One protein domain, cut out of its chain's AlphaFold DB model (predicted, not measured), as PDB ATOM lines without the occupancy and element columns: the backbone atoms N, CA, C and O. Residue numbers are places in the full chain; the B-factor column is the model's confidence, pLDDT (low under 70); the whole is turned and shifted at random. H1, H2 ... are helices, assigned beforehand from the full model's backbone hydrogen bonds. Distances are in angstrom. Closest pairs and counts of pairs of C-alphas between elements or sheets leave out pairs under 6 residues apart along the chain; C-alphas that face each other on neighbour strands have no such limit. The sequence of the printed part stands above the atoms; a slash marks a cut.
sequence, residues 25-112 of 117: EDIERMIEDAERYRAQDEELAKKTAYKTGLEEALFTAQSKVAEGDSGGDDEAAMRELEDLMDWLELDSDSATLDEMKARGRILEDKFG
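What this domain is: This is residues 25 to 112 of the 117 residues of the protein "Hypothetical protein" of Trieres chinensis (UniProt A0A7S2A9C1). One very long helix, H1, makes the length of the domain; two shorter helices, H2 and H3, pack side by side along its C-terminal part in a small three-helix bundle, and its first residues, 25 to 42, stick out as a free arm. H2 folds back along H1 as a helical hairpin, and H3 turns again to run the same way as H1. The printed part has 88 residues with three named helices, in the order H1, H2, H3, and no named strand; its class is all helix. It is only just loose, close to extended, with a radius of gyration of the C-alphas of 18.0 A, and the C-alphas span 64 by 21 by 16 A.

Where its parts are: H1 is residues 25 to 66, from C-alpha 25 at (-22.874, 23.573, 12.180) to C-alpha 66 at (21.759, -5.698, 42.542), 61.4 A apart. H2 is residues 74 to 90, 24.2 A from first to last C-alpha, and begins with C-alpha 74 at (27.147, -2.037, 38.918). H3 is residues 97 to 111, 20.8 A from first to last C-alpha, and ends with C-alpha 111 at (20.319, -3.579, 30.138).

How they stand to each other: H1, H2 and H3 form an up and down bundle, in which each helix runs against the one before it in the chain. H1 touches H2 with residues 51 to 66 alone, and their closest C-alphas, those of Val 65 and Asp 74, are 5.7 A apart. The two make a hairpin and run opposite ways at a shallow tilt of 26 degrees. H1 touches H3 with residues 46 to 61 alone, and their closest C-alphas, those of Lys 47 and Leu 97, are 5.5 A apart. H1 and H3 run the same way at a shallow tilt of 20 degrees. H2 and H3 are close but not clearly touching, with the closest C-alphas, those of Leu 84 and Arg 103, 7.7 A apart; they run opposite ways at a shallow tilt of 15 degrees. In H1 and H2 every O i to N i+4 pair is within hydrogen-bond range; in H3 9 of 11 are.

The domain as a whole: The outline is a rod, and the two C-alphas farthest apart, those of Glu 25 and Gly 68, are 64.4 A apart. Residues 25 to 42 of H1 stand free; without them the body has 70 residues and spans 37 by 20 by 16 A, with a radius of gyration of 12.1 A. The printed part has no cut. The links from H1 to H2, with 7 residues, and from H2 to H3, with 6, are short. The mean pLDDT of the printed part is 85.1, and one residue, Gly 71, is under 70.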
ATOM      1  N   GLU A  25     -24.124  23.010  11.647       70.56
ATOM      2  CA  GLU A  25     -22.874  23.573  12.180       70.56
ATOM      3  C   GLU A  25     -22.596  23.188  13.648       70.56
ATOM      4  O   GLU A  25     -21.456  22.934  14.027       70.56
ATOM      5  N   ASP A  26     -23.629  23.129  14.496       72.31
ATOM      6  CA  ASP A  26     -23.495  22.709  15.896       72.31
ATOM      7  C   ASP A  26     -23.207  21.195  15.984       72.31
ATOM      8  O   ASP A  26     -22.461  20.759  16.857       72.31
ATOM      9  N   ILE A  27     -23.750  20.396  15.055       71.25
ATOM     10  CA  ILE A  27     -23.463  18.956  14.936       71.25
ATOM     11  C   ILE A  27     -22.014  18.732  14.488       71.25
ATOM     12  O   ILE A  27     -21.330  17.895  15.069       71.25
ATOM     13  N   GLU A  28     -21.534  19.481  13.494       78.00
ATOM     14  CA  GLU A  28     -20.145  19.403  13.020       78.00
ATOM     15  C   GLU A  28     -19.149  19.742  14.134       78.00
ATOM     16  O   GLU A  28     -18.220  18.974  14.374       78.00
ATOM     17  N   ARG A  29     -19.404  20.811  14.899       80.38
ATOM     18  CA  ARG A  29     -18.579  21.160  16.066       80.38
ATOM     19  C   ARG A  29     -18.588  20.080  17.147       80.38
ATOM     20  O   ARG A  29     -17.547  19.786  17.717       80.38
ATOM     21  N   MET A  30     -19.740  19.461  17.415       79.44
ATOM     22  CA  MET A  30     -19.823  18.352  18.375       79.44
ATOM     23  C   MET A  30     -19.037  17.118  17.915       79.44
ATOM     24  O   MET A  30     -18.495  16.406  18.758       79.44
ATOM     25  N   ILE A  31     -18.983  16.850  16.606       81.00
ATOM     26  CA  ILE A  31     -18.186  15.752  16.043       81.00
ATOM     27  C   ILE A  31     -16.693  16.062  16.185       81.00
ATOM     28  O   ILE A  31     -15.954  15.214  16.678       81.00
ATOM     29  N   GLU A  32     -16.267  17.275  15.833       85.56
ATOM     30  CA  GLU A  32     -14.870  17.714  15.953       85.56
ATOM     31  C   GLU A  32     -14.384  17.696  17.412       85.56
ATOM     32  O   GLU A  32     -13.325  17.142  17.713       85.56
ATOM     33  N   ASP A  33     -15.192  18.214  18.343       80.50
ATOM     34  CA  ASP A  33     -14.889  18.169  19.775       80.50
ATOM     35  C   ASP A  33     -14.782  16.713  20.264       80.50
ATOM     36  O   ASP A  33     -13.840  16.362  20.974       80.50
ATOM     37  N   ALA A  34     -15.701  15.832  19.847       82.06
ATOM     38  CA  ALA A  34     -15.672  14.420  20.228       82.06
ATOM     39  C   ALA A  34     -14.439  13.674  19.688       82.06
ATOM     40  O   ALA A  34     -13.881  12.829  20.390       82.06
ATOM     41  N   GLU A  35     -14.002  13.969  18.464       83.00
ATOM     42  CA  GLU A  35     -12.765  13.417  17.901       83.00
ATOM     43  C   GLU A  35     -11.534  13.927  18.652       83.00
ATOM     44  O   GLU A  35     -10.656  13.139  19.010       83.00
ATOM     45  N   ARG A  36     -11.503  15.222  18.979       84.62
ATOM     46  CA  ARG A  36     -10.416  15.832  19.747       84.62
ATOM     47  C   ARG A  36     -10.297  15.250  21.156       84.62
ATOM     48  O   ARG A  36      -9.182  15.029  21.629       84.62
ATOM     49  N   TYR A  37     -11.412  15.016  21.847       82.00
ATOM     50  CA  TYR A  37     -11.390  14.378  23.167       82.00
ATOM     51  C   TYR A  37     -10.916  12.930  23.076       82.00
ATOM     52  O   TYR A  37     -10.034  12.540  23.832       82.00
ATOM     53  N   ARG A  38     -11.399  12.169  22.087       84.00
ATOM     54  CA  ARG A  38     -10.953  10.787  21.873       84.00
ATOM     55  C   ARG A  38      -9.445  10.695  21.632       84.00
ATOM     56  O   ARG A  38      -8.795   9.836  22.211       84.00
ATOM     57  N   ALA A  39      -8.887  11.589  20.815       84.56
ATOM     58  CA  ALA A  39      -7.450  11.618  20.547       84.56
ATOM     59  C   ALA A  39      -6.621  11.921  21.810       84.56
ATOM     60  O   ALA A  39      -5.614  11.258  22.049       84.56
ATOM     61  N   GLN A  40      -7.067  12.875  22.635       83.06
ATOM     62  CA  GLN A  40      -6.416  13.195  23.913       83.06
ATOM     63  C   GLN A  40      -6.490  12.023  24.903       83.06
ATOM     64  O   GLN A  40      -5.487  11.704  25.539       83.06
ATOM     65  N   ASP A  41      -7.643  11.358  24.999       83.19
ATOM     66  CA  ASP A  41      -7.821  10.194  25.871       83.19
ATOM     67  C   ASP A  41      -6.919   9.027  25.438       83.19
ATOM     68  O   ASP A  41      -6.281   8.387  26.273       83.19
ATOM     69  N   GLU A  42      -6.812   8.766  24.130       86.44
ATOM     70  CA  GLU A  42      -5.917   7.738  23.587       86.44
ATOM     71  C   GLU A  42      -4.436   8.049  23.835       86.44
ATOM     72  O   GLU A  42      -3.653   7.142  24.120       86.44
ATOM     73  N   GLU A  43      -4.030   9.312  23.704       84.56
ATOM     74  CA  GLU A  43      -2.656   9.739  23.967       84.56
ATOM     75  C   GLU A  43      -2.304   9.586  25.448       84.56
ATOM     76  O   GLU A  43      -1.269   9.003  25.780       84.56
ATOM     77  N   LEU A  44      -3.198  10.024  26.337       84.00
ATOM     78  CA  LEU A  44      -3.025   9.869  27.776       84.00
ATOM     79  C   LEU A  44      -2.977   8.388  28.173       84.00
ATOM     80  O   LEU A  44      -2.121   7.993  28.959       84.00
ATOM     81  N   ALA A  45      -3.845   7.553  27.594       87.44
ATOM     82  CA  ALA A  45      -3.846   6.114  27.839       87.44
ATOM     83  C   ALA A  45      -2.521   5.459  27.418       87.44
ATOM     84  O   ALA A  45      -1.942   4.704  28.198       87.44
ATOM     85  N   LYS A  46      -2.004   5.787  26.225       87.62
ATOM     86  CA  LYS A  46      -0.697   5.298  25.747       87.62
ATOM     87  C   LYS A  46       0.444   5.769  26.642       87.62
ATOM     88  O   LYS A  46       1.347   4.992  26.932       87.62
ATOM     89  N   LYS A  47       0.403   7.028  27.083       87.19
ATOM     90  CA  LYS A  47       1.401   7.597  27.989       87.19
ATOM     91  C   LYS A  47       1.417   6.863  29.330       87.19
ATOM     92  O   LYS A  47       2.482   6.457  29.779       87.19
ATOM     93  N   THR A  48       0.252   6.642  29.936       87.19
ATOM     94  CA  THR A  48       0.137   5.911  31.206       87.19
ATOM     95  C   THR A  48       0.590   4.460  31.065       87.19
ATOM     96  O   THR A  48       1.362   3.994  31.895       87.19
ATOM     97  N   ALA A  49       0.177   3.763  30.001       88.62
ATOM     98  CA  ALA A  49       0.608   2.387  29.743       88.62
ATOM     99  C   ALA A  49       2.134   2.286  29.605       88.62
ATOM    100  O   ALA A  49       2.768   1.458  30.257       88.62
ATOM    101  N   TYR A  50       2.734   3.194  28.828       89.56
ATOM    102  CA  TYR A  50       4.180   3.230  28.648       89.56
ATOM    103  C   TYR A  50       4.923   3.606  29.939       89.56
ATOM    104  O   TYR A  50       5.973   3.034  30.218       89.56
ATOM    105  N   LYS A  51       4.380   4.528  30.751       88.31
ATOM    106  CA  LYS A  51       4.928   4.870  32.075       88.31
ATOM    107  C   LYS A  51       4.995   3.632  32.967       88.31
ATOM    108  O   LYS A  51       6.062   3.336  33.488       88.31
ATOM    109  N   THR A  52       3.902   2.878  33.074       89.12
ATOM    110  CA  THR A  52       3.875   1.631  33.853       89.12
ATOM    111  C   THR A  52       4.885   0.613  33.324       89.12
ATOM    112  O   THR A  52       5.645   0.049  34.105       89.12
ATOM    113  N   GLY A  53       4.967   0.422  32.004       90.38
ATOM    114  CA  GLY A  53       5.975  -0.467  31.417       90.38
ATOM    115  C   GLY A  53       7.413  -0.021  31.712       90.38
ATOM    116  O   GLY A  53       8.292  -0.858  31.917       90.38
ATOM    117  N   LEU A  54       7.666   1.291  31.744       89.31
ATOM    118  CA  LEU A  54       8.976   1.857  32.059       89.31
ATOM    119  C   LEU A  54       9.333   1.664  33.541       89.31
ATOM    120  O   LEU A  54      10.467   1.290  33.833       89.31
ATOM    121  N   GLU A  55       8.377   1.858  34.454       89.50
ATOM    122  CA  GLU A  55       8.537   1.567  35.889       89.50
ATOM    123  C   GLU A  55       8.905   0.091  36.103       89.50
ATOM    124  O   GLU A  55       9.909  -0.218  36.747       89.50
ATOM    125  N   GLU A  56       8.151  -0.836  35.503       90.56
ATOM    126  CA  GLU A  56       8.416  -2.278  35.592       90.56
ATOM    127  C   GLU A  56       9.807  -2.655  35.053       90.56
ATOM    128  O   GLU A  56      10.532  -3.457  35.659       90.56
ATOM    129  N   ALA A  57      10.207  -2.059  33.925       90.31
ATOM    130  CA  ALA A  57      11.521  -2.275  33.335       90.31
ATOM    131  C   ALA A  57      12.652  -1.731  34.225       90.31
ATOM    132  O   ALA A  57      13.662  -2.416  34.391       90.31
ATOM    133  N   LEU A  58      12.480  -0.553  34.839       90.88
ATOM    134  CA  LEU A  58      13.450   0.021  35.778       90.88
ATOM    135  C   LEU A  58      13.638  -0.860  37.013       90.88
ATOM    136  O   LEU A  58      14.776  -1.158  37.375       90.88
ATOM    137  N   PHE A  59      12.552  -1.341  37.620       90.38
ATOM    138  CA  PHE A  59      12.639  -2.263  38.757       90.38
ATOM    139  C   PHE A  59      13.342  -3.569  38.380       90.38
ATOM    140  O   PHE A  59      14.187  -4.069  39.124       90.38
ATOM    141  N   THR A  60      13.040  -4.106  37.196       89.38
ATOM    142  CA  THR A  60      13.719  -5.301  36.681       89.38
ATOM    143  C   THR A  60      15.215  -5.045  36.482       89.38
ATOM    144  O   THR A  60      16.035  -5.895  36.834       89.38
ATOM    145  N   ALA A  61      15.587  -3.877  35.951       88.75
ATOM    146  CA  ALA A  61      16.979  -3.477  35.769       88.75
ATOM    147  C   ALA A  61      17.710  -3.366  37.113       88.75
ATOM    148  O   ALA A  61      18.782  -3.946  37.268       88.75
ATOM    149  N   GLN A  62      17.103  -2.703  38.103       89.88
ATOM    150  CA  GLN A  62      17.677  -2.558  39.444       89.88
ATOM    151  C   GLN A  62      17.902  -3.916  40.108       89.88
ATOM    152  O   GLN A  62      18.959  -4.141  40.690       89.88
ATOM    153  N   SER A  63      16.951  -4.848  39.977       90.00
ATOM    154  CA  SER A  63      17.108  -6.205  40.511       90.00
ATOM    155  C   SER A  63      18.296  -6.931  39.877       90.00
ATOM    156  O   SER A  63      19.095  -7.524  40.594       90.00
ATOM    157  N   LYS A  64      18.456  -6.852  38.548       87.50
ATOM    158  CA  LYS A  64      19.587  -7.478  37.842       87.50
ATOM    159  C   LYS A  64      20.936  -6.888  38.254       87.50
ATOM    160  O   LYS A  64      21.891  -7.632  38.462       87.50
ATOM    161  N   VAL A  65      21.007  -5.563  38.382       88.38
ATOM    162  CA  VAL A  65      22.225  -4.865  38.820       88.38
ATOM    163  C   VAL A  65      22.564  -5.227  40.264       88.38
ATOM    164  O   VAL A  65      23.715  -5.522  40.569       88.38
ATOM    165  N   ALA A  66      21.567  -5.292  41.150       87.00
ATOM    166  CA  ALA A  66      21.759  -5.698  42.542       87.00
ATOM    167  C   ALA A  66      22.229  -7.159  42.687       87.00
ATOM    168  O   ALA A  66      22.926  -7.491  43.647       87.00
ATOM    169  N   GLU A  67      21.873  -8.029  41.740       87.50
ATOM    170  CA  GLU A  67      22.351  -9.413  41.655       87.50
ATOM    171  C   GLU A  67      23.765  -9.538  41.050       87.50
ATOM    172  O   GLU A  67      24.334 -10.632  41.046       87.50
ATOM    173  N   GLY A  68      24.360  -8.430  40.588       80.00
ATOM    174  CA  GLY A  68      25.688  -8.392  39.971       80.00
ATOM    175  C   GLY A  68      25.721  -8.892  38.523       80.00
ATOM    176  O   GLY A  68      26.779  -9.276  38.024       80.00
ATOM    177  N   ASP A  69      24.568  -8.924  37.844       73.19
ATOM    178  CA  ASP A  69      24.418  -9.417  36.466       73.19
ATOM    179  C   ASP A  69      24.476  -8.287  35.415       73.19
ATOM    180  O   ASP A  69      24.096  -8.467  34.260       73.19
ATOM    181  N   SER A  70      24.966  -7.093  35.778       70.31
ATOM    182  CA  SER A  70      25.107  -5.966  34.831       70.31
ATOM    183  C   SER A  70      26.255  -6.144  33.838       70.31
ATOM    184  O   SER A  70      26.331  -5.416  32.849       70.31
ATOM    185  N   GLY A  71      27.189  -7.063  34.110       67.81
ATOM    186  CA  GLY A  71      28.371  -7.287  33.272       67.81
ATOM    187  C   GLY A  71      29.316  -6.078  33.170       67.81
ATOM    188  O   GLY A  71      30.108  -6.010  32.227       67.81
ATOM    189  N   GLY A  72      29.238  -5.128  34.113       76.12
ATOM    190  CA  GLY A  72      29.918  -3.832  34.063       76.12
ATOM    191  C   GLY A  72      30.133  -3.196  35.442       76.12
ATOM    192  O   GLY A  72      30.373  -3.892  36.421       76.12
ATOM    193  N   ASP A  73      30.106  -1.862  35.500       85.19
ATOM    194  CA  ASP A  73      30.172  -1.104  36.757       85.19
ATOM    195  C   ASP A  73      28.767  -0.994  37.365       85.19
ATOM    196  O   ASP A  73      27.986  -0.105  37.010       85.19
ATOM    197  N   ASP A  74      28.450  -1.933  38.255       83.62
ATOM    198  CA  ASP A  74      27.147  -2.037  38.918       83.62
ATOM    199  C   ASP A  74      26.796  -0.763  39.703       83.62
ATOM    200  O   ASP A  74      25.633  -0.373  39.770       83.62
ATOM    201  N   GLU A  75      27.789  -0.060  40.258       85.94
ATOM    202  CA  GLU A  75      27.565   1.148  41.056       85.94
ATOM    203  C   GLU A  75      27.167   2.337  40.168       85.94
ATOM    204  O   GLU A  75      26.264   3.107  40.506       85.94
ATOM    205  N   ALA A  76      27.804   2.474  39.001       87.31
ATOM    206  CA  ALA A  76      27.416   3.469  38.001       87.31
ATOM    207  C   ALA A  76      26.048   3.151  37.375       87.31
ATOM    208  O   ALA A  76      25.240   4.059  37.178       87.31
ATOM    209  N   ALA A  77      25.780   1.872  37.101       87.12
ATOM    210  CA  ALA A  77      24.501   1.416  36.567       87.12
ATOM    211  C   ALA A  77      23.347   1.671  37.550       87.12
ATOM    212  O   ALA A  77      22.305   2.183  37.145       87.12
ATOM    213  N   MET A  78      23.544   1.380  38.839       88.12
ATOM    214  CA  MET A  78      22.539   1.617  39.877       88.12
ATOM    215  C   MET A  78      22.197   3.108  40.001       88.12
ATOM    216  O   MET A  78      21.019   3.451  40.024       88.12
ATOM    217  N   ARG A  79      23.204   3.997  39.996       90.44
ATOM    218  CA  ARG A  79      22.979   5.456  40.035       90.44
ATOM    219  C   ARG A  79      22.153   5.952  38.856       90.44
ATOM    220  O   ARG A  79      21.250   6.752  39.035       90.44
ATOM    221  N   GLU A  80      22.437   5.470  37.650       89.19
ATOM    222  CA  GLU A  80      21.686   5.885  36.463       89.19
ATOM    223  C   GLU A  80      20.235   5.382  36.485       89.19
ATOM    224  O   GLU A  80      19.331   6.080  36.029       89.19
ATOM    225  N   LEU A  81      19.995   4.190  37.039       90.12
ATOM    226  CA  LEU A  81      18.644   3.667  37.249       90.12
ATOM    227  C   LEU A  81      17.878   4.458  38.316       90.12
ATOM    228  O   LEU A  81      16.684   4.688  38.144       90.12
ATOM    229  N   GLU A  82      18.547   4.884  39.390       90.69
ATOM    230  CA  GLU A  82      17.980   5.786  40.401       90.69
ATOM    231  C   GLU A  82      17.636   7.155  39.794       90.69
ATOM    232  O   GLU A  82      16.497   7.593  39.920       90.69
ATOM    233  N   ASP A  83      18.543   7.768  39.026       90.88
ATOM    234  CA  ASP A  83      18.291   9.043  38.334       90.88
ATOM    235  C   ASP A  83      17.093   8.952  37.366       90.88
ATOM    236  O   ASP A  83      16.306   9.893  37.222       90.88
ATOM    237  N   LEU A  84      16.948   7.819  36.668       90.00
ATOM    238  CA  LEU A  84      15.806   7.568  35.787       90.00
ATOM    239  C   LEU A  84      14.502   7.373  36.566       90.00
ATOM    240  O   LEU A  84      13.462   7.827  36.089       90.00
ATOM    241  N   MET A  85      14.552   6.723  37.731       89.31
ATOM    242  CA  MET A  85      13.393   6.552  38.607       89.31
ATOM    243  C   MET A  85      12.942   7.895  39.191       89.31
ATOM    244  O   MET A  85      11.765   8.230  39.097       89.31
ATOM    245  N   ASP A  86      13.875   8.712  39.679       90.44
ATOM    246  CA  ASP A  86      13.588  10.054  40.193       90.44
ATOM    247  C   ASP A  86      12.938  10.933  39.115       90.44
ATOM    248  O   ASP A  86      11.939  11.612  39.361       90.44
ATOM    249  N   TRP A  87      13.451  10.878  37.883       90.69
ATOM    250  CA  TRP A  87      12.833  11.567  36.749       90.69
ATOM    251  C   TRP A  87      11.419  11.039  36.453       90.69
ATOM    252  O   TRP A  87      10.508  11.810  36.131       90.69
ATOM    253  N   LEU A  88      11.211   9.726  36.567       88.62
ATOM    254  CA  LEU A  88       9.911   9.103  36.342       88.62
ATOM    255  C   LEU A  88       8.885   9.518  37.407       88.62
ATOM    256  O   LEU A  88       7.713   9.706  37.081       88.62
ATOM    257  N   GLU A  89       9.308   9.729  38.648       86.06
ATOM    258  CA  GLU A  89       8.440  10.204  39.727       86.06
ATOM    259  C   GLU A  89       8.160  11.712  39.650       86.06
ATOM    260  O   GLU A  89       7.028  12.137  39.888       86.06
ATOM    261  N   LEU A  90       9.162  12.526  39.302       85.56
ATOM    262  CA  LEU A  90       9.080  13.988  39.402       85.56
ATOM    263  C   LEU A  90       8.638  14.680  38.106       85.56
ATOM    264  O   LEU A  90       7.884  15.654  38.160       85.56
ATOM    265  N   ASP A  91       9.080  14.189  36.947       84.12
ATOM    266  CA  ASP A  91       8.964  14.914  35.674       84.12
ATOM    267  C   ASP A  91       8.049  14.220  34.649       84.12
ATOM    268  O   ASP A  91       7.550  14.865  33.716       84.12
ATOM    269  N   SER A  92       7.774  12.920  34.811       80.88
ATOM    270  CA  SER A  92       7.072  12.120  33.792       80.88
ATOM    271  C   SER A  92       5.641  12.569  33.495       80.88
ATOM    272  O   SER A  92       5.161  12.439  32.363       80.88
ATOM    273  N   ASP A  93       4.954  13.168  34.465       78.19
ATOM    274  CA  ASP A  93       3.592  13.670  34.284       78.19
ATOM    275  C   ASP A  93       3.543  14.828  33.276       78.19
ATOM    276  O   ASP A  93       2.559  14.972  32.547       78.19
ATOM    277  N   SER A  94       4.641  15.577  33.135       82.31
ATOM    278  CA  SER A  94       4.795  16.641  32.136       82.31
ATOM    279  C   SER A  94       5.456  16.180  30.829       82.31
ATOM    280  O   SER A  94       5.288  16.832  29.802       82.31
ATOM    281  N   ALA A  95       6.145  15.033  30.846       85.75
ATOM    282  CA  ALA A  95       6.876  14.510  29.695       85.75
ATOM    283  C   ALA A  95       5.957  14.031  28.560       85.75
ATOM    284  O   ALA A  95       4.868  13.497  28.770       85.75
ATOM    285  N   THR A  96       6.407  14.173  27.327       85.81
ATOM    286  CA  THR A  96       5.754  13.602  26.147       85.81
ATOM    287  C   THR A  96       6.016  12.095  26.044       85.81
ATOM    288  O   THR A  96       6.983  11.569  26.600       85.81
ATOM    289  N   LEU A  97       5.175  11.375  25.292       85.25
ATOM    290  CA  LEU A  97       5.390   9.946  25.031       85.25
ATOM    291  C   LEU A  97       6.749   9.682  24.352       85.25
ATOM    292  O   LEU A  97       7.378   8.656  24.604       85.25
ATOM    293  N   ASP A  98       7.214  10.598  23.505       86.69
ATOM    294  CA  ASP A  98       8.503  10.469  22.822       86.69
ATOM    295  C   ASP A  98       9.688  10.635  23.780       86.69
ATOM    296  O   ASP A  98      10.668   9.898  23.665       86.69
ATOM    297  N   GLU A  99       9.592  11.533  24.764       87.56
ATOM    298  CA  GLU A  99      10.599  11.665  25.824       87.56
ATOM    299  C   GLU A  99      10.650  10.413  26.702       87.56
ATOM    300  O   GLU A  99      11.738   9.908  26.980       87.56
ATOM    301  N   MET A 100       9.490   9.856  27.067       87.44
ATOM    302  CA  MET A 100       9.430   8.584  27.795       87.44
ATOM    303  C   MET A 100      10.090   7.456  26.999       87.44
ATOM    304  O   MET A 100      10.904   6.712  27.543       87.44
ATOM    305  N   LYS A 101       9.811   7.359  25.693       88.12
ATOM    306  CA  LYS A 101      10.447   6.370  24.811       88.12
ATOM    307  C   LYS A 101      11.948   6.572  24.679       88.12
ATOM    308  O   LYS A 101      12.694   5.597  24.659       88.12
ATOM    309  N   ALA A 102      12.404   7.818  24.587       88.88
ATOM    310  CA  ALA A 102      13.828   8.127  24.532       88.88
ATOM    311  C   ALA A 102      14.550   7.657  25.802       88.88
ATOM    312  O   ALA A 102      15.644   7.107  25.707       88.88
ATOM    313  N   ARG A 103      13.920   7.811  26.972       85.94
ATOM    314  CA  ARG A 103      14.436   7.283  28.243       85.94
ATOM    315  C   ARG A 103      14.364   5.758  28.306       85.94
ATOM    316  O   ARG A 103      15.341   5.137  28.703       85.94
ATOM    317  N   GLY A 104      13.276   5.148  27.836       86.38
ATOM    318  CA  GLY A 104      13.134   3.690  27.753       86.38
ATOM    319  C   GLY A 104      14.215   3.014  26.907       86.38
ATOM    320  O   GLY A 104      14.704   1.952  27.275       86.38
ATOM    321  N   ARG A 105      14.692   3.669  25.838       87.94
ATOM    322  CA  ARG A 105      15.826   3.163  25.041       87.94
ATOM    323  C   ARG A 105      17.124   3.029  25.832       87.94
ATOM    324  O   ARG A 105      17.934   2.178  25.498       87.94
ATOM    325  N   ILE A 106      17.323   3.816  26.891       85.44
ATOM    326  CA  ILE A 106      18.502   3.672  27.760       85.44
ATOM    327  C   ILE A 106      18.491   2.285  28.420       85.44
ATOM    328  O   ILE A 106      19.540   1.650  28.533       85.44
ATOM    329  N   LEU A 107      17.306   1.785  28.792       85.06
ATOM    330  CA  LEU A 107      17.140   0.444  29.355       85.06
ATOM    331  C   LEU A 107      17.364  -0.655  28.319       85.06
ATOM    332  O   LEU A 107      17.985  -1.674  28.626       85.06
ATOM    333  N   GLU A 108      16.918  -0.428  27.087       86.44
ATOM    334  CA  GLU A 108      17.165  -1.340  25.970       86.44
ATOM    335  C   GLU A 108      18.661  -1.433  25.649       86.44
ATOM    336  O   GLU A 108      19.210  -2.532  25.592       86.44
ATOM    337  N   ASP A 109      19.333  -0.291  25.504       85.25
ATOM    338  CA  ASP A 109      20.726  -0.214  25.066       85.25
ATOM    339  C   ASP A 109      21.706  -0.737  26.125       85.25
ATOM    340  O   ASP A 109      22.695  -1.388  25.782       85.25
ATOM    341  N   LYS A 110      21.458  -0.450  27.411       80.88
ATOM    342  CA  LYS A 110      22.384  -0.802  28.502       80.88
ATOM    343  C   LYS A 110      22.055  -2.117  29.191       80.88
ATOM    344  O   LYS A 110      22.969  -2.837  29.576       80.88
ATOM    345  N   PHE A 111      20.772  -2.433  29.345       81.06
ATOM    346  CA  PHE A 111      20.319  -3.579  30.138       81.06
ATOM    347  C   PHE A 111      19.612  -4.646  29.293       81.06
ATOM    348  O   PHE A 111      19.242  -5.701  29.816       81.06
ATOM    349  N   GLY A 112      19.415  -4.399  27.991       82.75
ATOM    350  CA  GLY A 112      18.694  -5.308  27.101       82.75
ATOM    351  C   GLY A 112      17.223  -5.478  27.486       82.75
ATOM    352  O   GLY A 112      16.629  -6.513  27.181       82.75
TER     353      GLY A 112